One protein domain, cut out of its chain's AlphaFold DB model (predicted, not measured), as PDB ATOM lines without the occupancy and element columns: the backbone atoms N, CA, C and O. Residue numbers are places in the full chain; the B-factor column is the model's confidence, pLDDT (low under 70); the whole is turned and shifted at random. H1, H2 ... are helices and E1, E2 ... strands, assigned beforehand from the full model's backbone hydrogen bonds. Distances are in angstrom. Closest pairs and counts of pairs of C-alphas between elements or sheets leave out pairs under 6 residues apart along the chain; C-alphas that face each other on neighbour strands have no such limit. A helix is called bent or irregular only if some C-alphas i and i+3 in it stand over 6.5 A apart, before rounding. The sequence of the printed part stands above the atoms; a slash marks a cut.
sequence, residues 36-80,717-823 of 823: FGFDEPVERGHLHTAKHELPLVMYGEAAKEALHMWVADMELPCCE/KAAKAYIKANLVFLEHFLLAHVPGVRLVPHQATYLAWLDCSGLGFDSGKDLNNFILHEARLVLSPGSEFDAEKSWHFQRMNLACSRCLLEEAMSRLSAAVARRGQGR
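AT A GLANCE: This is residues 36 to 80 and 717 to 823 of the 823 residues of a protein of Symbiodinium natans (UniProt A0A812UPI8). Look first for a small antiparallel ribbon of two strands, E1 and E2, near the middle, with two long helices, H2 and H4, running the same way partly side by side next to it. H3 lies near E2, crosswise to H4, and H1 sits farthest out, meeting the end of H3; long unnamed stretches run between these parts, and short pairings tie some of them to the strands. The printed part has 152 residues, with four named helices and two named strands in the order H1, H2, E1, H3, E2, H4; the class is mostly helix, with 76 residues in named elements. The whole is compact, with a radius of gyration of the C-alphas of 15.0 A and spans of 49 by 33 by 30 A.

IN THESE COORDINATES: Find C-alpha 50 at (33.913, -31.472, 17.586), where H1, residues 50 to 63, begins; it is irregular, with C-alphas 58 and 61 9.7 A apart. Beyond the cut, H2 runs from C-alpha 717 at (25.923, -46.905, 37.296) through residues 717 to 737, 30.0 A long. Next come E1, residues 751 to 755, 13.1 A; H3, residues 764 to 774, 14.8 A; and E2, residues 793 to 797, 13.5 A. H4, residues 802 to 821, is 28.7 A long and ends at C-alpha 821, (31.405, -61.116, -3.292).

HOW THE PARTS SIT: Start at the sheet: E1 and E2 are antiparallel at 155 degrees, with N 752 to O 796 and N 754 to O 794 both at 2.8 A, within hydrogen-bond range. Residues 742 to 743 pair antiparallel with 754 to 755 of E1, and residues 780 to 781 with 794 to 795 of E2. The closest C-alphas of H2 and E1, Leu 727 and Ala 752, are 7.6 A apart. H2 and H4 touch, closest at the C-alphas of His 737 and Ser 813, 6.0 A, at a shallow tilt of 15 degrees, the same way. H3 and E2 are near each other. H3 and H4 are close but not clearly touching, closest at the C-alphas of Glu 774 and Ala 815, 5.7 A, and only just about perpendicular at 71 degrees. H1 and H3 only just touch, and only at their ends, with 3 pairs of C-alphas within 8 A; the closest are Ala 62 and His 773, 6.4 A. Residues 67 to 68 pair parallel with 777 to 778. Every O i to N i+4 pair is within hydrogen-bond range in H2, H3 and H4, but 5 of 10 in H1.

THE WHOLE: Look at Glu 80 and Arg 823 for the two C-alphas farthest apart, 50.6 A. Residues 81 to 716 are not printed, and C-alphas 80 and 717 stand 14.1 A apart across this cut. The links H2 to E1 and H3 to E2 are long. The model's pLDDT is under 70 at residue 45 and at residues 821 to 823.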
ATOM      1  N   PHE A  36      16.550 -42.910  32.079       88.00
ATOM      2  CA  PHE A  36      17.562 -41.948  31.656       88.00
ATOM      3  C   PHE A  36      17.525 -41.639  30.156       88.00
ATOM      4  O   PHE A  36      18.243 -40.737  29.737       88.00
ATOM      5  N   GLY A  37      16.716 -42.345  29.358       88.75
ATOM      6  CA  GLY A  37      16.567 -42.085  27.921       88.75
ATOM      7  C   GLY A  37      17.824 -42.384  27.093       88.75
ATOM      8  O   GLY A  37      18.106 -41.683  26.128       88.75
ATOM      9  N   PHE A  38      18.610 -43.403  27.446       92.19
ATOM     10  CA  PHE A  38      19.795 -43.816  26.681       92.19
ATOM     11  C   PHE A  38      19.479 -44.321  25.267       92.19
ATOM     12  O   PHE A  38      20.339 -44.248  24.388       92.19
ATOM     13  N   ASP A  39      18.265 -44.824  25.033       88.75
ATOM     14  CA  ASP A  39      17.792 -45.187  23.691       88.75
ATOM     15  C   ASP A  39      17.202 -44.002  22.899       88.75
ATOM     16  O   ASP A  39      16.894 -44.155  21.713       88.75
ATOM     17  N   GLU A  40      17.043 -42.826  23.513       83.31
ATOM     18  CA  GLU A  40      16.510 -41.641  22.840       83.31
ATOM     19  C   GLU A  40      17.603 -40.956  22.000       83.31
ATOM     20  O   GLU A  40      18.700 -40.693  22.503       83.31
ATOM     21  N   PRO A  41      17.347 -40.653  20.711       77.44
ATOM     22  CA  PRO A  41      18.295 -39.906  19.893       77.44
ATOM     23  C   PRO A  41      18.573 -38.524  20.493       77.44
ATOM     24  O   PRO A  41      17.648 -37.754  20.747       77.44
ATOM     25  N   VAL A  42      19.850 -38.188  20.670       78.88
ATOM     26  CA  VAL A  42      20.274 -36.852  21.105       78.88
ATOM     27  C   VAL A  42      20.721 -36.062  19.879       78.88
ATOM     28  O   VAL A  42      21.727 -36.391  19.256       78.88
ATOM     29  N   GLU A  43      19.990 -35.010  19.520       73.06
ATOM     30  CA  GLU A  43      20.360 -34.161  18.386       73.06
ATOM     31  C   GLU A  43      21.469 -33.175  18.785       73.06
ATOM     32  O   GLU A  43      21.283 -32.337  19.668       73.06
ATOM     33  N   ARG A  44      22.642 -33.274  18.146       72.12
ATOM     34  CA  ARG A  44      23.815 -32.428  18.448       72.12
ATOM     35  C   ARG A  44      24.446 -31.757  17.226       72.12
ATOM     36  O   ARG A  44      25.442 -31.046  17.367       72.12
ATOM     37  N   GLY A  45      23.867 -31.955  16.040       67.50
ATOM     38  CA  GLY A  45      24.409 -31.450  14.774       67.50
ATOM     39  C   GLY A  45      24.474 -29.922  14.681       67.50
ATOM     40  O   GLY A  45      25.314 -29.404  13.968       67.50
ATOM     41  N   HIS A  46      23.645 -29.200  15.438       72.50
ATOM     42  CA  HIS A  46      23.621 -27.732  15.467       72.50
ATOM     43  C   HIS A  46      24.440 -27.125  16.623       72.50
ATOM     44  O   HIS A  46      24.461 -25.910  16.795       72.50
ATOM     45  N   LEU A  47      25.083 -27.954  17.455       76.69
ATOM     46  CA  LEU A  47      25.739 -27.522  18.697       76.69
ATOM     47  C   LEU A  47      27.243 -27.254  18.538       76.69
ATOM     48  O   LEU A  47      27.955 -27.163  19.536       76.69
ATOM     49  N   HIS A  48      27.742 -27.174  17.301       84.06
ATOM     50  CA  HIS A  48      29.158 -26.955  16.983       84.06
ATOM     51  C   HIS A  48      30.124 -27.917  17.698       84.06
ATOM     52  O   HIS A  48      31.240 -27.560  18.079       84.06
ATOM     53  N   THR A  49      29.687 -29.157  17.929       86.94
ATOM     54  CA  THR A  49      30.498 -30.140  18.653       86.94
ATOM     55  C   THR A  49      31.595 -30.695  17.756       86.94
ATOM     56  O   THR A  49      31.359 -30.997  16.584       86.94
ATOM     57  N   ALA A  50      32.787 -30.907  18.324       88.69
ATOM     58  CA  ALA A  50      33.913 -31.472  17.586       88.69
ATOM     59  C   ALA A  50      33.529 -32.786  16.893       88.69
ATOM     60  O   ALA A  50      33.899 -32.977  15.743       88.69
ATOM     61  N   LYS A  51      32.736 -33.636  17.562       91.12
ATOM     62  CA  LYS A  51      32.267 -34.927  17.050       91.12
ATOM     63  C   LYS A  51      31.425 -34.829  15.771       91.12
ATOM     64  O   LYS A  51      31.524 -35.732  14.949       91.12
ATOM     65  N   HIS A  52      30.643 -33.769  15.584       89.62
ATOM     66  CA  HIS A  52      29.776 -33.638  14.408       89.62
ATOM     67  C   HIS A  52      30.322 -32.705  13.334       89.62
ATOM     68  O   HIS A  52      30.172 -32.998  12.152       89.62
ATOM     69  N   GLU A  53      31.005 -31.629  13.723       89.06
ATOM     70  CA  GLU A  53      31.498 -30.624  12.775       89.06
ATOM     71  C   GLU A  53      32.851 -30.986  12.169       89.06
ATOM     72  O   GLU A  53      33.073 -30.833  10.967       89.06
ATOM     73  N   LEU A  54      33.786 -31.494  12.978       89.38
ATOM     74  CA  LEU A  54      35.143 -31.742  12.497       89.38
ATOM     75  C   LEU A  54      35.205 -32.787  11.363       89.38
ATOM     76  O   LEU A  54      35.991 -32.581  10.443       89.38
ATOM     77  N   PRO A  55      34.382 -33.858  11.322       90.75
ATOM     78  CA  PRO A  55      34.356 -34.784  10.194       90.75
ATOM     79  C   PRO A  55      33.895 -34.118   8.905       90.75
ATOM     80  O   PRO A  55      34.375 -34.487   7.841       90.75
ATOM     81  N   LEU A  56      32.998 -33.132   8.985       90.50
ATOM     82  CA  LEU A  56      32.552 -32.376   7.814       90.50
ATOM     83  C   LEU A  56      33.703 -31.534   7.256       90.50
ATOM     84  O   LEU A  56      33.882 -31.470   6.043       90.50
ATOM     85  N   VAL A  57      34.530 -30.961   8.133       90.56
ATOM     86  CA  VAL A  57      35.752 -30.241   7.739       90.56
ATOM     87  C   VAL A  57      36.806 -31.195   7.165       90.56
ATOM     88  O   VAL A  57      37.442 -30.877   6.164       90.56
ATOM     89  N   MET A  58      36.995 -32.367   7.776       89.06
ATOM     90  CA  MET A  58      38.039 -33.324   7.383       89.06
ATOM     91  C   MET A  58      37.689 -34.132   6.128       89.06
ATOM     92  O   MET A  58      38.581 -34.464   5.350       89.06
ATOM     93  N   TYR A  59      36.413 -34.474   5.937       91.38
ATOM     94  CA  TYR A  59      35.966 -35.461   4.946       91.38
ATOM     95  C   TYR A  59      34.836 -34.966   4.027       91.38
ATOM     96  O   TYR A  59      34.417 -35.697   3.125       91.38
ATOM     97  N   GLY A  60      34.336 -33.742   4.221       90.69
ATOM     98  CA  GLY A  60      33.312 -33.142   3.368       90.69
ATOM     99  C   GLY A  60      32.003 -33.938   3.337       90.69
ATOM    100  O   GLY A  60      31.516 -34.424   4.360       90.69
ATOM    101  N   GLU A  61      31.430 -34.083   2.139       87.06
ATOM    102  CA  GLU A  61      30.110 -34.698   1.924       87.06
ATOM    103  C   GLU A  61      30.021 -36.143   2.431       87.06
ATOM    104  O   GLU A  61      28.982 -36.567   2.933       87.06
ATOM    105  N   ALA A  62      31.127 -36.890   2.374       88.31
ATOM    106  CA  ALA A  62      31.163 -38.283   2.805       88.31
ATOM    107  C   ALA A  62      30.806 -38.456   4.290       88.31
ATOM    108  O   ALA A  62      30.220 -39.472   4.664       88.31
ATOM    109  N   ALA A  63      31.111 -37.456   5.123       89.75
ATOM    110  CA  ALA A  63      30.791 -37.473   6.544       89.75
ATOM    111  C   ALA A  63      29.327 -37.121   6.857       89.75
ATOM    112  O   ALA A  63      28.869 -37.457   7.947       89.75
ATOM    113  N   LYS A  64      28.575 -36.490   5.941       87.81
ATOM    114  CA  LYS A  64      27.162 -36.129   6.183       87.81
ATOM    115  C   LYS A  64      26.243 -37.345   6.247       87.81
ATOM    116  O   LYS A  64      25.301 -37.371   7.027       87.81
ATOM    117  N   GLU A  65      26.530 -38.358   5.434       86.69
ATOM    118  CA  GLU A  65      25.743 -39.598   5.362       86.69
ATOM    119  C   GLU A  65      26.259 -40.687   6.325       86.69
ATOM    120  O   GLU A  65      25.666 -41.768   6.449       86.69
ATOM    121  N   ALA A  66      27.386 -40.423   6.994       93.62
ATOM    122  CA  ALA A  66      28.065 -41.375   7.855       93.62
ATOM    123  C   ALA A  66      27.630 -41.254   9.321       93.62
ATOM    124  O   ALA A  66      27.346 -40.166   9.818       93.62
ATOM    125  N   LEU A  67      27.638 -42.374  10.049       94.56
ATOM    126  CA  LEU A  67      27.417 -42.357  11.495       94.56
ATOM    127  C   LEU A  67      28.695 -41.959  12.228       94.56
ATOM    128  O   LEU A  67      29.756 -42.553  12.021       94.56
ATOM    129  N   HIS A  68      28.598 -40.966  13.110       94.06
ATOM    130  CA  HIS A  68      29.746 -40.417  13.830       94.06
ATOM    131  C   HIS A  68      30.020 -41.221  15.103       94.06
ATOM    132  O   HIS A  68      29.540 -40.907  16.187       94.06
ATOM    133  N   MET A  69      30.829 -42.268  14.963       94.75
ATOM    134  CA  MET A  69      31.175 -43.230  16.018       94.75
ATOM    135  C   MET A  69      32.630 -43.053  16.496       94.75
ATOM    136  O   MET A  69      33.264 -43.986  16.988       94.75
ATOM    137  N   TRP A  70      33.162 -41.842  16.343       92.56
ATOM    138  CA  TRP A  70      34.531 -41.421  16.648       92.56
ATOM    139  C   TRP A  70      34.542 -40.408  17.806       92.56
ATOM    140  O   TRP A  70      33.485 -39.994  18.286       92.56
ATOM    141  N   VAL A  71      35.739 -40.014  18.267       87.75
ATOM    142  CA  VAL A  71      35.942 -39.164  19.464       87.75
ATOM    143  C   VAL A  71      35.303 -39.773  20.723       87.75
ATOM    144  O   VAL A  71      34.545 -40.736  20.688       87.75
ATOM    145  N   ALA A  72      35.683 -39.273  21.891       88.56
ATOM    146  CA  ALA A  72      35.221 -39.793  23.170       88.56
ATOM    147  C   ALA A  72      33.904 -39.173  23.665       88.56
ATOM    148  O   ALA A  72      33.484 -39.488  24.769       88.56
ATOM    149  N   ASP A  73      33.258 -38.281  22.925       88.94
ATOM    150  CA  ASP A  73      32.028 -37.638  23.397       88.94
ATOM    151  C   ASP A  73      30.846 -38.605  23.260       88.94
ATOM    152  O   ASP A  73      30.751 -39.338  22.272       88.94
ATOM    153  N   MET A  74      29.973 -38.667  24.265       91.44
ATOM    154  CA  MET A  74      28.882 -39.646  24.294       91.44
ATOM    155  C   MET A  74      27.688 -39.185  23.449       91.44
ATOM    156  O   MET A  74      27.288 -38.026  23.535       91.44
ATOM    157  N   GLU A  75      27.054 -40.121  22.740       90.12
ATOM    158  CA  GLU A  75      25.682 -40.000  22.211       90.12
ATOM    159  C   GLU A  75      24.657 -40.494  23.242       90.12
ATOM    160  O   GLU A  75      23.742 -41.248  22.921       90.12
ATOM    161  N   LEU A  76      24.856 -40.127  24.508       91.44
ATOM    162  CA  LEU A  76      23.909 -40.363  25.595       91.44
ATOM    163  C   LEU A  76      23.493 -39.009  26.190       91.44
ATOM    164  O   LEU A  76      24.291 -38.058  26.161       91.44
ATOM    165  N   PRO A  77      22.273 -38.883  26.734       88.56
ATOM    166  CA  PRO A  77      21.873 -37.696  27.474       88.56
ATOM    167  C   PRO A  77      22.779 -37.495  28.695       88.56
ATOM    168  O   PRO A  77      23.082 -38.432  29.435       88.56
ATOM    169  N   CYS A  78      23.223 -36.254  28.902       88.25
ATOM    170  CA  CYS A  78      23.992 -35.880  30.087       88.25
ATOM    171  C   CYS A  78      23.127 -36.033  31.350       88.25
ATOM    172  O   CYS A  78      21.918 -35.808  31.303       88.25
ATOM    173  N   CYS A  79      23.763 -36.382  32.469       91.88
ATOM    174  CA  CYS A  79      23.137 -36.489  33.785       91.88
ATOM    175  C   CYS A  79      22.302 -35.237  34.116       91.88
ATOM    176  O   CYS A  79      22.787 -34.101  34.078       91.88
ATOM    177  N   GLU A  80      21.021 -35.457  34.410       91.44
ATOM    178  CA  GLU A  80      20.030 -34.394  34.579       91.44
ATOM    179  C   GLU A  80      20.326 -33.528  35.809       91.44
ATOM    180  O   GLU A  80      20.129 -32.315  35.787       91.44
ATOM    181  N   LYS A 717      26.117 -45.449  37.176       91.62
ATOM    182  CA  LYS A 717      25.923 -46.905  37.296       91.62
ATOM    183  C   LYS A 717      25.049 -47.456  36.165       91.62
ATOM    184  O   LYS A 717      25.361 -48.513  35.615       91.62
ATOM    185  N   ALA A 718      23.987 -46.737  35.800       92.56
ATOM    186  CA  ALA A 718      23.110 -47.121  34.700       92.56
ATOM    187  C   ALA A 718      23.821 -47.023  33.340       92.56
ATOM    188  O   ALA A 718      23.806 -47.993  32.580       92.56
ATOM    189  N   ALA A 719      24.511 -45.911  33.065       94.75
ATOM    190  CA  ALA A 719      25.275 -45.704  31.834       94.75
ATOM    191  C   ALA A 719      26.381 -46.761  31.669       94.75
ATOM    192  O   ALA A 719      26.540 -47.346  30.597       94.75
ATOM    193  N   LYS A 720      27.098 -47.084  32.751       94.69
ATOM    194  CA  LYS A 720      28.138 -48.121  32.770       94.69
ATOM    195  C   LYS A 720      27.584 -49.509  32.454       94.69
ATOM    196  O   LYS A 720      28.184 -50.232  31.659       94.69
ATOM    197  N   ALA A 721      26.434 -49.877  33.022       93.19
ATOM    198  CA  ALA A 721      25.766 -51.140  32.710       93.19
ATOM    199  C   ALA A 721      25.281 -51.195  31.249       93.19
ATOM    200  O   ALA A 721      25.466 -52.209  30.574       93.19
ATOM    201  N   TYR A 722      24.710 -50.096  30.756       95.50
ATOM    202  CA  TYR A 722      24.211 -49.978  29.388       95.50
ATOM    203  C   TYR A 722      25.343 -50.098  28.355       95.50
ATOM    204  O   TYR A 722      25.287 -50.928  27.449       95.50
ATOM    205  N   ILE A 723      26.436 -49.357  28.543       96.31
ATOM    206  CA  ILE A 723      27.598 -49.401  27.649       96.31
ATOM    207  C   ILE A 723      28.330 -50.746  27.736       96.31
ATOM    208  O   ILE A 723      28.780 -51.265  26.715       96.31
ATOM    209  N   LYS A 724      28.405 -51.372  28.918       95.75
ATOM    210  CA  LYS A 724      28.927 -52.743  29.031       95.75
ATOM    211  C   LYS A 724      28.095 -53.720  28.199       95.75
ATOM    212  O   LYS A 724      28.654 -54.585  27.532       95.75
ATOM    213  N   ALA A 725      26.770 -53.563  28.169       95.56
ATOM    214  CA  ALA A 725      25.935 -54.346  27.264       95.56
ATOM    215  C   ALA A 725      26.244 -54.025  25.790       95.56
ATOM    216  O   ALA A 725      26.221 -54.933  24.955       95.56
ATOM    217  N   ASN A 726      26.531 -52.766  25.434       97.62
ATOM    218  CA  ASN A 726      26.962 -52.382  24.078       97.62
ATOM    219  C   ASN A 726      28.237 -53.106  23.646       97.62
ATOM    220  O   ASN A 726      28.257 -53.667  22.552       97.62
ATOM    221  N   LEU A 727      29.231 -53.171  24.530       97.12
ATOM    222  CA  LEU A 727      30.469 -53.918  24.317       97.12
ATOM    223  C   LEU A 727      30.210 -55.411  24.057       97.12
ATOM    224  O   LEU A 727      30.691 -55.943  23.065       97.12
ATOM    225  N   VAL A 728      29.388 -56.062  24.890       95.81
ATOM    226  CA  VAL A 728      29.052 -57.494  24.734       95.81
ATOM    227  C   VAL A 728      28.353 -57.777  23.402       95.81
ATOM    228  O   VAL A 728      28.621 -58.775  22.739       95.81
ATOM    229  N   PHE A 729      27.442 -56.900  22.983       97.56
ATOM    230  CA  PHE A 729      26.805 -57.026  21.672       97.56
ATOM    231  C   PHE A 729      27.803 -56.857  20.529       97.56
ATOM    232  O   PHE A 729      27.752 -57.643  19.591       97.56
ATOM    233  N   LEU A 730      28.686 -55.852  20.600       98.25
ATOM    234  CA  LEU A 730      29.705 -55.622  19.578       98.25
ATOM    235  C   LEU A 730      30.567 -56.872  19.403       98.25
ATOM    236  O   LEU A 730      30.741 -57.340  18.282       98.25
ATOM    237  N   GLU A 731      31.060 -57.429  20.508       95.31
ATOM    238  CA  GLU A 731      31.893 -58.631  20.514       95.31
ATOM    239  C   GLU A 731      31.196 -59.812  19.822       95.31
ATOM    240  O   GLU A 731      31.745 -60.395  18.883       95.31
ATOM    241  N   HIS A 732      29.954 -60.120  20.214       94.94
ATOM    242  CA  HIS A 732      29.178 -61.193  19.589       94.94
ATOM    243  C   HIS A 732      28.862 -60.918  18.115       94.94
ATOM    244  O   HIS A 732      28.908 -61.835  17.294       94.94
ATOM    245  N   PHE A 733      28.536 -59.671  17.764       97.62
ATOM    246  CA  PHE A 733      28.171 -59.308  16.399       97.62
ATOM    247  C   PHE A 733      29.370 -59.413  15.452       97.62
ATOM    248  O   PHE A 733      29.242 -60.001  14.381       97.62
ATOM    249  N   LEU A 734      30.536 -58.890  15.846       97.00
ATOM    250  CA  LEU A 734      31.758 -58.977  15.041       97.00
ATOM    251  C   LEU A 734      32.138 -60.437  14.779       97.00
ATOM    252  O   LEU A 734      32.379 -60.806  13.630       97.00
ATOM    253  N   LEU A 735      32.099 -61.275  15.822       93.12
ATOM    254  CA  LEU A 735      32.399 -62.702  15.714       93.12
ATOM    255  C   LEU A 735      31.465 -63.428  14.732       93.12
ATOM    256  O   LEU A 735      31.913 -64.307  14.000       93.12
ATOM    257  N   ALA A 736      30.178 -63.073  14.718       93.81
ATOM    258  CA  ALA A 736      29.171 -63.750  13.906       93.81
ATOM    259  C   ALA A 736      29.036 -63.200  12.474       93.81
ATOM    260  O   ALA A 736      28.689 -63.956  11.566       93.81
ATOM    261  N   HIS A 737      29.266 -61.900  12.259       94.56
ATOM    262  CA  HIS A 737      28.802 -61.201  11.051       94.56
ATOM    263  C   HIS A 737      29.853 -60.351  10.335       94.56
ATOM    264  O   HIS A 737      29.578 -59.867   9.233       94.56
ATOM    265  N   VAL A 738      31.032 -60.139  10.922       95.31
ATOM    266  CA  VAL A 738      32.081 -59.294  10.329       95.31
ATOM    267  C   VAL A 738      33.428 -60.028  10.367       95.31
ATOM    268  O   VAL A 738      34.352 -59.607  11.069       95.31
ATOM    269  N   PRO A 739      33.566 -61.151   9.628       87.69
ATOM    270  CA  PRO A 739      34.818 -61.896   9.596       87.69
ATOM    271  C   PRO A 739      35.956 -60.987   9.116       87.69
ATOM    272  O   PRO A 739      35.834 -60.288   8.113       87.69
ATOM    273  N   GLY A 740      37.063 -60.985   9.859       92.69
ATOM    274  CA  GLY A 740      38.231 -60.143   9.583       92.69
ATOM    275  C   GLY A 740      38.341 -58.881  10.447       92.69
ATOM    276  O   GLY A 740      39.393 -58.245  10.422       92.69
ATOM    277  N   VAL A 741      37.320 -58.565  11.254       97.25
ATOM    278  CA  VAL A 741      37.388 -57.535  12.302       97.25
ATOM    279  C   VAL A 741      37.292 -58.191  13.676       97.25
ATOM    280  O   VAL A 741      36.398 -58.998  13.928       97.25
ATOM    281  N   ARG A 742      38.210 -57.851  14.582       95.69
ATOM    282  CA  ARG A 742      38.256 -58.401  15.944       95.69
ATOM    283  C   ARG A 742      38.328 -57.291  16.979       95.69
ATOM    284  O   ARG A 742      39.094 -56.346  16.829       95.69
ATOM    285  N   LEU A 743      37.563 -57.434  18.055       97.19
ATOM    286  CA  LEU A 743      37.714 -56.599  19.240       97.19
ATOM    287  C   LEU A 743      38.970 -57.039  20.008       97.19
ATOM    288  O   LEU A 743      39.110 -58.214  20.347       97.19
ATOM    289  N   VAL A 744      39.880 -56.104  20.281       96.69
ATOM    290  CA  VAL A 744      41.007 -56.345  21.195       96.69
ATOM    291  C   VAL A 744      40.464 -56.562  22.612       96.69
ATOM    292  O   VAL A 744      39.546 -55.837  22.993       96.69
ATOM    293  N   PRO A 745      40.998 -57.516  23.409       94.94
ATOM    294  CA  PRO A 745      40.510 -57.779  24.764       94.94
ATOM    295  C   PRO A 745      40.358 -56.501  25.599       94.94
ATOM    296  O   PRO A 745      41.340 -55.813  25.886       94.94
ATOM    297  N   HIS A 746      39.113 -56.199  25.979       94.75
ATOM    298  CA  HIS A 746      38.696 -54.862  26.401       94.75
ATOM    299  C   HIS A 746      38.270 -54.842  27.872       94.75
ATOM    300  O   HIS A 746      37.255 -55.428  28.242       94.75
ATOM    301  N   GLN A 747      39.036 -54.160  28.721       94.81
ATOM    302  CA  GLN A 747      38.842 -54.136  30.180       94.81
ATOM    303  C   GLN A 747      38.322 -52.787  30.692       94.81
ATOM    304  O   GLN A 747      37.713 -52.713  31.762       94.81
ATOM    305  N   ALA A 748      38.567 -51.710  29.947       95.88
ATOM    306  CA  ALA A 748      38.254 -50.352  30.362       95.88
ATOM    307  C   ALA A 748      37.963 -49.424  29.182       95.88
ATOM    308  O   ALA A 748      38.312 -49.725  28.045       95.88
ATOM    309  N   THR A 749      37.413 -48.245  29.480       96.56
ATOM    310  CA  THR A 749      36.915 -47.244  28.519       96.56
ATOM    311  C   THR A 749      35.666 -47.716  27.771       96.56
ATOM    312  O   THR A 749      35.401 -48.906  27.639       96.56
ATOM    313  N   TYR A 750      34.906 -46.780  27.211       97.19
ATOM    314  CA  TYR A 750      33.825 -47.080  26.264       97.19
ATOM    315  C   TYR A 750      34.281 -47.012  24.798       97.19
ATOM    316  O   TYR A 750      33.458 -46.881  23.895       97.19
ATOM    317  N   LEU A 751      35.592 -47.055  24.550       97.88
ATOM    318  CA  LEU A 751      36.188 -46.896  23.229       97.88
ATOM    319  C   LEU A 751      36.755 -48.231  22.748       97.88
ATOM    320  O   LEU A 751      37.870 -48.586  23.103       97.88
ATOM    321  N   ALA A 752      36.002 -48.966  21.937       98.06
ATOM    322  CA  ALA A 752      36.432 -50.248  21.394       98.06
ATOM    323  C   ALA A 752      37.608 -50.089  20.425       98.06
ATOM    324  O   ALA A 752      37.548 -49.279  19.498       98.06
ATOM    325  N   TRP A 753      38.646 -50.903  20.608       98.31
ATOM    326  CA  TRP A 753      39.801 -50.980  19.716       98.31
ATOM    327  C   TRP A 753      39.684 -52.203  18.806       98.31
ATOM    328  O   TRP A 753      39.697 -53.342  19.277       98.31
ATOM    329  N   LEU A 754      39.508 -51.960  17.508       98.31
ATOM    330  CA  LEU A 754      39.162 -52.976  16.515       98.31
ATOM    331  C   LEU A 754      40.362 -53.277  15.616       98.31
ATOM    332  O   LEU A 754      40.799 -52.412  14.858       98.31
ATOM    333  N   ASP A 755      40.867 -54.507  15.675       97.44
ATOM    334  CA  ASP A 755      41.842 -55.049  14.727       97.44
ATOM    335  C   ASP A 755      41.129 -55.386  13.413       97.44
ATOM    336  O   ASP A 755      40.300 -56.296  13.372       97.44
ATOM    337  N   CYS A 756      41.450 -54.653  12.345       97.69
ATOM    338  CA  CYS A 756      40.878 -54.842  11.011       97.69
ATOM    339  C   CYS A 756      41.856 -55.523  10.037       97.69
ATOM    340  O   CYS A 756      41.606 -55.543   8.831       97.69
ATOM    341  N   SER A 757      42.974 -56.078  10.528       95.38
ATOM    342  CA  SER A 757      43.996 -56.724   9.687       95.38
ATOM    343  C   SER A 757      43.434 -57.864   8.831       95.38
ATOM    344  O   SER A 757      43.862 -58.062   7.693       95.38
ATOM    345  N   GLY A 758      42.411 -58.569   9.324       95.44
ATOM    346  CA  GLY A 758      41.753 -59.658   8.602       95.44
ATOM    347  C   GLY A 758      40.933 -59.219   7.383       95.44
ATOM    348  O   GLY A 758      40.529 -60.076   6.601       95.44
ATOM    349  N   LEU A 759      40.711 -57.915   7.175       95.00
ATOM    350  CA  LEU A 759      40.067 -57.389   5.962       95.00
ATOM    351  C   LEU A 759      41.021 -57.317   4.751       95.00
ATOM    352  O   LEU A 759      40.566 -57.146   3.615       95.00
ATOM    353  N   GLY A 760      42.336 -57.462   4.973       94.25
ATOM    354  CA  GLY A 760      43.347 -57.528   3.913       94.25
ATOM    355  C   GLY A 760      43.454 -56.243   3.088       94.25
ATOM    356  O   GLY A 760      43.333 -56.296   1.861       94.25
ATOM    357  N   PHE A 761      43.595 -55.105   3.773       94.88
ATOM    358  CA  PHE A 761      43.991 -53.823   3.185       94.88
ATOM    359  C   PHE A 761      45.503 -53.636   3.300       94.88
ATOM    360  O   PHE A 761      46.083 -54.027   4.308       94.88
ATOM    361  N   ASP A 762      46.108 -52.978   2.312       91.06
ATOM    362  CA  ASP A 762      47.557 -52.742   2.268       91.06
ATOM    363  C   ASP A 762      47.969 -51.421   2.939       91.06
ATOM    364  O   ASP A 762      49.143 -51.208   3.245       91.06
ATOM    365  N   SER A 763      47.010 -50.519   3.180       95.00
ATOM    366  CA  SER A 763      47.262 -49.229   3.817       95.00
ATOM    367  C   SER A 763      46.124 -48.784   4.739       95.00
ATOM    368  O   SER A 763      44.947 -49.092   4.525       95.00
ATOM    369  N   GLY A 764      46.467 -47.980   5.752       94.50
ATOM    370  CA  GLY A 764      45.478 -47.358   6.641       94.50
ATOM    371  C   GLY A 764      44.569 -46.361   5.920       94.50
ATOM    372  O   GLY A 764      43.430 -46.159   6.333       94.50
ATOM    373  N   LYS A 765      45.040 -45.775   4.809       95.25
ATOM    374  CA  LYS A 765      44.237 -44.888   3.960       95.25
ATOM    375  C   LYS A 765      43.107 -45.660   3.282       95.25
ATOM    376  O   LYS A 765      41.971 -45.200   3.311       95.25
ATOM    377  N   ASP A 766      43.399 -46.836   2.731       95.81
ATOM    378  CA  ASP A 766      42.393 -47.666   2.061       95.81
ATOM    379  C   ASP A 766      41.388 -48.238   3.060       95.81
ATOM    380  O   ASP A 766      40.185 -48.214   2.802       95.81
ATOM    381  N   LEU A 767      41.864 -48.664   4.236       97.25
ATOM    382  CA  LEU A 767      40.988 -49.069   5.333       97.25
ATOM    383  C   LEU A 767      40.064 -47.919   5.759       97.25
ATOM    384  O   LEU A 767      38.857 -48.115   5.872       97.25
ATOM    385  N   ASN A 768      40.600 -46.714   5.974       96.38
ATOM    386  CA  ASN A 768      39.784 -45.568   6.373       96.38
ATOM    387  C   ASN A 768      38.773 -45.174   5.286       96.38
ATOM    388  O   ASN A 768      37.618 -44.891   5.595       96.38
ATOM    389  N   ASN A 769      39.175 -45.216   4.014       95.81
ATOM    390  CA  ASN A 769      38.277 -44.959   2.891       95.81
ATOM    391  C   ASN A 769      37.137 -45.980   2.830       95.81
ATOM    392  O   ASN A 769      35.989 -45.590   2.636       95.81
ATOM    393  N   PHE A 770      37.422 -47.265   3.043       97.12
ATOM    394  CA  PHE A 770      36.396 -48.303   3.125       97.12
ATOM    395  C   PHE A 770      35.401 -48.026   4.263       97.12
ATOM    396  O   PHE A 770      34.187 -48.028   4.053       97.12
ATOM    397  N   ILE A 771      35.906 -47.727   5.463       97.69
ATOM    398  CA  ILE A 771      35.069 -47.434   6.634       97.69
ATOM    399  C   ILE A 771      34.182 -46.201   6.387       97.69
ATOM    400  O   ILE A 771      32.972 -46.249   6.625       97.69
ATOM    401  N   LEU A 772      34.750 -45.126   5.838       97.44
ATOM    402  CA  LEU A 772      34.034 -43.879   5.583       97.44
ATOM    403  C   LEU A 772      33.043 -43.980   4.418       97.44
ATOM    404  O   LEU A 772      31.890 -43.578   4.556       97.44
ATOM    405  N   HIS A 773      33.466 -44.492   3.264       95.88
ATOM    406  CA  HIS A 773      32.680 -44.417   2.030       95.88
ATOM    407  C   HIS A 773      31.801 -45.646   1.792       95.88
ATOM    408  O   HIS A 773      30.700 -45.511   1.261       95.88
ATOM    409  N   GLU A 774      32.243 -46.838   2.195       95.62
ATOM    410  CA  GLU A 774      31.492 -48.074   1.949       95.62
ATOM    411  C   GLU A 774      30.652 -48.489   3.155       95.62
ATOM    412  O   GLU A 774      29.482 -48.847   2.991       95.62
ATOM    413  N   ALA A 775      31.223 -48.421   4.363       96.81
ATOM    414  CA  ALA A 775      30.489 -48.682   5.602       96.81
ATOM    415  C   ALA A 775      29.742 -47.443   6.121       96.81
ATOM    416  O   ALA A 775      28.866 -47.580   6.971       96.81
ATOM    417  N   ARG A 776      30.025 -46.239   5.600       97.50
ATOM    418  CA  ARG A 776      29.374 -44.986   6.031       97.50
ATOM    419  C   ARG A 776      29.474 -44.785   7.542       97.50
ATOM    420  O   ARG A 776      28.479 -44.489   8.208       97.50
ATOM    421  N   LEU A 777      30.684 -44.959   8.072       97.94
ATOM    422  CA  LEU A 777      31.034 -44.744   9.474       97.94
ATOM    423  C   LEU A 777      32.213 -43.777   9.575       97.94
ATOM    424  O   LEU A 777      33.189 -43.902   8.846       97.94
ATOM    425  N   VAL A 778      32.156 -42.861  10.534       97.19
ATOM    426  CA  VAL A 778      33.330 -42.105  10.974       97.19
ATOM    427  C   VAL A 778      33.836 -42.759  12.253       97.19
ATOM    428  O   VAL A 778      33.145 -42.735  13.273       97.19
ATOM    429  N   LEU A 779      35.028 -43.352  12.185       97.25
ATOM    430  CA  LEU A 779      35.776 -43.933  13.306       97.25
ATOM    431  C   LEU A 779      37.088 -43.160  13.491       97.25
ATOM    432  O   LEU A 779      37.442 -42.354  12.637       97.25
ATOM    433  N   SER A 780      37.803 -43.372  14.602       96.75
ATOM    434  CA  SER A 780      39.165 -42.826  14.736       96.75
ATOM    435  C   SER A 780      40.176 -43.832  14.164       96.75
ATOM    436  O   SER A 780      40.310 -44.918  14.744       96.75
ATOM    437  N   PRO A 781      40.906 -43.502  13.081       96.31
ATOM    438  CA  PRO A 781      41.919 -44.379  12.505       96.31
ATOM    439  C   PRO A 781      43.030 -44.688  13.499       96.31
ATOM    440  O   PRO A 781      43.487 -43.819  14.243       96.31
ATOM    441  N   GLY A 782      43.526 -45.923  13.489       96.38
ATOM    442  CA  GLY A 782      44.546 -46.334  14.442       96.38
ATOM    443  C   GLY A 782      45.888 -45.607  14.282       96.38
ATOM    444  O   GLY A 782      46.644 -45.475  15.247       96.38
ATOM    445  N   SER A 783      46.143 -45.034  13.102       94.56
ATOM    446  CA  SER A 783      47.288 -44.158  12.830       94.56
ATOM    447  C   SER A 783      47.292 -42.867  13.658       94.56
ATOM    448  O   SER A 783      48.362 -42.306  13.876       94.56
ATOM    449  N   GLU A 784      46.142 -42.420  14.180       94.12
ATOM    450  CA  GLU A 784      46.071 -41.309  15.143       94.12
ATOM    451  C   GLU A 784      46.679 -41.672  16.509       94.12
ATOM    452  O   GLU A 784      46.946 -40.790  17.323       94.12
ATOM    453  N   PHE A 785      46.883 -42.962  16.791       96.38
ATOM    454  CA  PHE A 785      47.388 -43.443  18.078       96.38
ATOM    455  C   PHE A 785      48.805 -44.006  17.979       96.38
ATOM    456  O   PHE A 785      49.596 -43.854  18.910       96.38
ATOM    457  N   ASP A 786      49.134 -44.637  16.854       95.88
ATOM    458  CA  ASP A 786      50.491 -45.031  16.473       95.88
ATOM    459  C   ASP A 786      50.563 -45.123  14.942       95.88
ATOM    460  O   ASP A 786      50.087 -46.090  14.338       95.88
ATOM    461  N   ALA A 787      51.147 -44.101  14.315       90.12
ATOM    462  CA  ALA A 787      51.260 -44.008  12.862       90.12
ATOM    463  C   ALA A 787      52.112 -45.134  12.251       90.12
ATOM    464  O   ALA A 787      51.912 -45.477  11.088       90.12
ATOM    465  N   GLU A 788      53.035 -45.719  13.018       90.94
ATOM    466  CA  GLU A 788      53.968 -46.733  12.524       90.94
ATOM    467  C   GLU A 788      53.348 -48.129  12.554       90.94
ATOM    468  O   GLU A 788      53.499 -48.901  11.608       90.94
ATOM    469  N   LYS A 789      52.645 -48.466  13.643       93.88
ATOM    470  CA  LYS A 789      52.224 -49.855  13.902       93.88
ATOM    471  C   LYS A 789      50.722 -50.071  13.985       93.88
ATOM    472  O   LYS A 789      50.298 -51.218  13.913       93.88
ATOM    473  N   SER A 790      49.913 -49.016  14.107       96.38
ATOM    474  CA  SER A 790      48.467 -49.155  14.350       96.38
ATOM    475  C   SER A 790      47.575 -48.776  13.167       96.38
ATOM    476  O   SER A 790      46.366 -48.666  13.327       96.38
ATOM    477  N   TRP A 791      48.115 -48.607  11.958       95.88
ATOM    478  CA  TRP A 791      47.328 -48.192  10.784       95.88
ATOM    479  C   TRP A 791      46.168 -49.143  10.420       95.88
ATOM    480  O   TRP A 791      45.208 -48.706   9.791       95.88
ATOM    481  N   HIS A 792      46.245 -50.420  10.809       96.56
ATOM    482  CA  HIS A 792      45.228 -51.452  10.561       96.56
ATOM    483  C   HIS A 792      44.163 -51.548  11.667       96.56
ATOM    484  O   HIS A 792      43.311 -52.435  11.625       96.56
ATOM    485  N   PHE A 793      44.199 -50.652  12.657       98.06
ATOM    486  CA  PHE A 793      43.190 -50.569  13.708       98.06
ATOM    487  C   PHE A 793      42.187 -49.443  13.457       98.06
ATOM    488  O   PHE A 793      42.481 -48.452  12.787       98.06
ATOM    489  N   GLN A 794      41.004 -49.579  14.053       98.25
ATOM    490  CA  GLN A 794      39.981 -48.539  14.137       98.25
ATOM    491  C   GLN A 794      39.475 -48.440  15.576       98.25
ATOM    492  O   GLN A 794      39.221 -49.461  16.216       98.25
ATOM    493  N   ARG A 795      39.295 -47.224  16.098       98.44
ATOM    494  CA  ARG A 795      38.659 -47.009  17.405       98.44
ATOM    495  C   ARG A 795      37.210 -46.579  17.226       98.44
ATOM    496  O   ARG A 795      36.941 -45.588  16.547       98.44
ATOM    497  N   MET A 796      36.302 -47.276  17.900       98.38
ATOM    498  CA  MET A 796      34.863 -47.029  17.865       98.38
ATOM    499  C   MET A 796      34.332 -46.627  19.239       98.38
ATOM    500  O   MET A 796      34.647 -47.245  20.251       98.38
ATOM    501  N   ASN A 797      33.485 -45.606  19.283       97.62
ATOM    502  CA  ASN A 797      32.829 -45.151  20.499       97.62
ATOM    503  C   ASN A 797      31.526 -45.925  20.761       97.62
ATOM    504  O   ASN A 797      30.603 -45.894  19.952       97.62
ATOM    505  N   LEU A 798      31.446 -46.598  21.911       97.56
ATOM    506  CA  LEU A 798      30.294 -47.401  22.335       97.56
ATOM    507  C   LEU A 798      29.338 -46.675  23.283       97.56
ATOM    508  O   LEU A 798      28.299 -47.235  23.646       97.56
ATOM    509  N   ALA A 799      29.666 -45.447  23.690       96.12
ATOM    510  CA  ALA A 799      28.794 -44.591  24.482       96.12
ATOM    511  C   ALA A 799      27.733 -43.937  23.589       96.12
ATOM    512  O   ALA A 799      27.738 -42.728  23.373       96.12
ATOM    513  N   CYS A 800      26.853 -44.765  23.038       94.88
ATOM    514  CA  CYS A 800      25.738 -44.386  22.180       94.88
ATOM    515  C   CYS A 800      24.538 -45.304  22.411       94.88
ATOM    516  O   CYS A 800      24.666 -46.340  23.069       94.88
ATOM    517  N   SER A 801      23.383 -44.949  21.848       94.38
ATOM    518  CA  SER A 801      22.212 -45.820  21.892       94.38
ATOM    519  C   SER A 801      22.476 -47.164  21.203       94.38
ATOM    520  O   SER A 801      23.215 -47.276  20.219       94.38
ATOM    521  N   ARG A 802      21.812 -48.210  21.697       93.94
ATOM    522  CA  ARG A 802      21.832 -49.561  21.133       93.94
ATOM    523  C   ARG A 802      21.442 -49.538  19.662       93.94
ATOM    524  O   ARG A 802      22.054 -50.238  18.864       93.94
ATOM    525  N   CYS A 803      20.430 -48.744  19.320       93.12
ATOM    526  CA  CYS A 803      19.938 -48.616  17.954       93.12
ATOM    527  C   CYS A 803      21.015 -48.058  17.014       93.12
ATOM    528  O   CYS A 803      21.192 -48.586  15.918       93.12
ATOM    529  N   LEU A 804      21.761 -47.033  17.445       94.31
ATOM    530  CA  LEU A 804      22.843 -46.462  16.642       94.31
ATOM    531  C   LEU A 804      23.975 -47.476  16.430       94.31
ATOM    532  O   LEU A 804      24.489 -47.608  15.321       94.31
ATOM    533  N   LEU A 805      24.331 -48.230  17.476       97.25
ATOM    534  CA  LEU A 805      25.343 -49.280  17.383       97.25
ATOM    535  C   LEU A 805      24.897 -50.444  16.481       97.25
ATOM    536  O   LEU A 805      25.694 -50.926  15.680       97.25
ATOM    537  N   GLU A 806      23.643 -50.893  16.587       96.75
ATOM    538  CA  GLU A 806      23.067 -51.926  15.710       96.75
ATOM    539  C   GLU A 806      23.118 -51.500  14.237       96.75
ATOM    540  O   GLU A 806      23.551 -52.280  13.388       96.75
ATOM    541  N   GLU A 807      22.753 -50.251  13.937       96.81
ATOM    542  CA  GLU A 807      22.836 -49.697  12.584       96.81
ATOM    543  C   GLU A 807      24.289 -49.616  12.095       96.81
ATOM    544  O   GLU A 807      24.595 -50.062  10.989       96.81
ATOM    545  N   ALA A 808      25.214 -49.116  12.921       97.75
ATOM    546  CA  ALA A 808      26.627 -49.046  12.557       97.75
ATOM    547  C   ALA A 808      27.206 -50.433  12.222       97.75
ATOM    548  O   ALA A 808      27.940 -50.596  11.246       97.75
ATOM    549  N   MET A 809      26.832 -51.445  13.004       97.94
ATOM    550  CA  MET A 809      27.236 -52.833  12.789       97.94
ATOM    551  C   MET A 809      26.614 -53.447  11.534       97.94
ATOM    552  O   MET A 809      27.311 -54.125  10.776       97.94
ATOM    553  N   SER A 810      25.339 -53.159  11.271       97.62
ATOM    554  CA  SER A 810      24.651 -53.560  10.041       97.62
ATOM    555  C   SER A 810      25.353 -53.000   8.797       97.62
ATOM    556  O   SER A 810      25.673 -53.750   7.870       97.62
ATOM    557  N   ARG A 811      25.700 -51.703   8.804       97.88
ATOM    558  CA  ARG A 811      26.427 -51.064   7.694       97.88
ATOM    559  C   ARG A 811      27.814 -51.665   7.474       97.88
ATOM    560  O   ARG A 811      28.179 -51.939   6.329       97.88
ATOM    561  N   LEU A 812      28.566 -51.907   8.552       97.88
ATOM    562  CA  LEU A 812      29.892 -52.524   8.474       97.88
ATOM    563  C   LEU A 812      29.819 -53.951   7.913       97.88
ATOM    564  O   LEU A 812      30.567 -54.283   6.994       97.88
ATOM    565  N   SER A 813      28.894 -54.778   8.411       97.38
ATOM    566  CA  SER A 813      28.694 -56.146   7.914       97.38
ATOM    567  C   SER A 813      28.319 -56.158   6.431       97.38
ATOM    568  O   SER A 813      28.919 -56.892   5.646       97.38
ATOM    569  N   ALA A 814      27.399 -55.282   6.012       96.50
ATOM    570  CA  ALA A 814      26.999 -55.167   4.615       96.50
ATOM    571  C   ALA A 814      28.160 -54.733   3.700       96.50
ATOM    572  O   ALA A 814      28.294 -55.255   2.591       96.50
ATOM    573  N   ALA A 815      29.013 -53.807   4.149       95.94
ATOM    574  CA  ALA A 815      30.196 -53.385   3.400       95.94
ATOM    575  C   ALA A 815      31.213 -54.529   3.241       95.94
ATOM    576  O   ALA A 815      31.695 -54.777   2.134       95.94
ATOM    577  N   VAL A 816      31.477 -55.286   4.311       94.50
ATOM    578  CA  VAL A 816      32.369 -56.457   4.263       94.50
ATOM    579  C   VAL A 816      31.806 -57.550   3.348       94.50
ATOM    580  O   VAL A 816      32.543 -58.102   2.531       94.50
ATOM    581  N   ALA A 817      30.499 -57.821   3.412       92.50
ATOM    582  CA  ALA A 817      29.845 -58.809   2.556       92.50
ATOM    583  C   ALA A 817      29.945 -58.454   1.061       92.50
ATOM    584  O   ALA A 817      30.273 -59.322   0.252       92.50
ATOM    585  N   ARG A 818      29.735 -57.180   0.691       92.38
ATOM    586  CA  ARG A 818      29.901 -56.710  -0.699       92.38
ATOM    587  C   ARG A 818      31.329 -56.906  -1.205       92.38
ATOM    588  O   ARG A 818      31.521 -57.366  -2.326       92.38
ATOM    589  N   ARG A 819      32.329 -56.617  -0.368       84.56
ATOM    590  CA  ARG A 819      33.747 -56.814  -0.706       84.56
ATOM    591  C   ARG A 819      34.100 -58.293  -0.898       84.56
ATOM    592  O   ARG A 819      34.888 -58.613  -1.781       84.56
ATOM    593  N   GLY A 820      33.510 -59.186  -0.101       71.19
ATOM    594  CA  GLY A 820      33.704 -60.636  -0.210       71.19
ATOM    595  C   GLY A 820      33.065 -61.277  -1.448       71.19
ATOM    596  O   GLY A 820      33.527 -62.326  -1.873       71.19
ATOM    597  N   GLN A 821      32.041 -60.655  -2.045       59.91
ATOM    598  CA  GLN A 821      31.405 -61.116  -3.292       59.91
ATOM    599  C   GLN A 821      32.139 -60.653  -4.564       59.91
ATOM    600  O   GLN A 821      31.868 -61.171  -5.643       59.91
ATOM    601  N   GLY A 822      33.038 -59.671  -4.448       47.75
ATOM    602  CA  GLY A 822      33.835 -59.133  -5.557       47.75
ATOM    603  C   GLY A 822      35.274 -59.656  -5.630       47.75
ATOM    604  O   GLY A 822      36.038 -59.152  -6.453       47.75
ATOM    605  N   ARG A 823      35.657 -60.603  -4.764       43.94
ATOM    606  CA  ARG A 823      36.965 -61.279  -4.755       43.94
ATOM    607  C   ARG A 823      36.853 -62.721  -5.222       43.94
ATOM    608  O   ARG A 823      35.829 -63.358  -4.896       43.94
TER     609      ARG A 823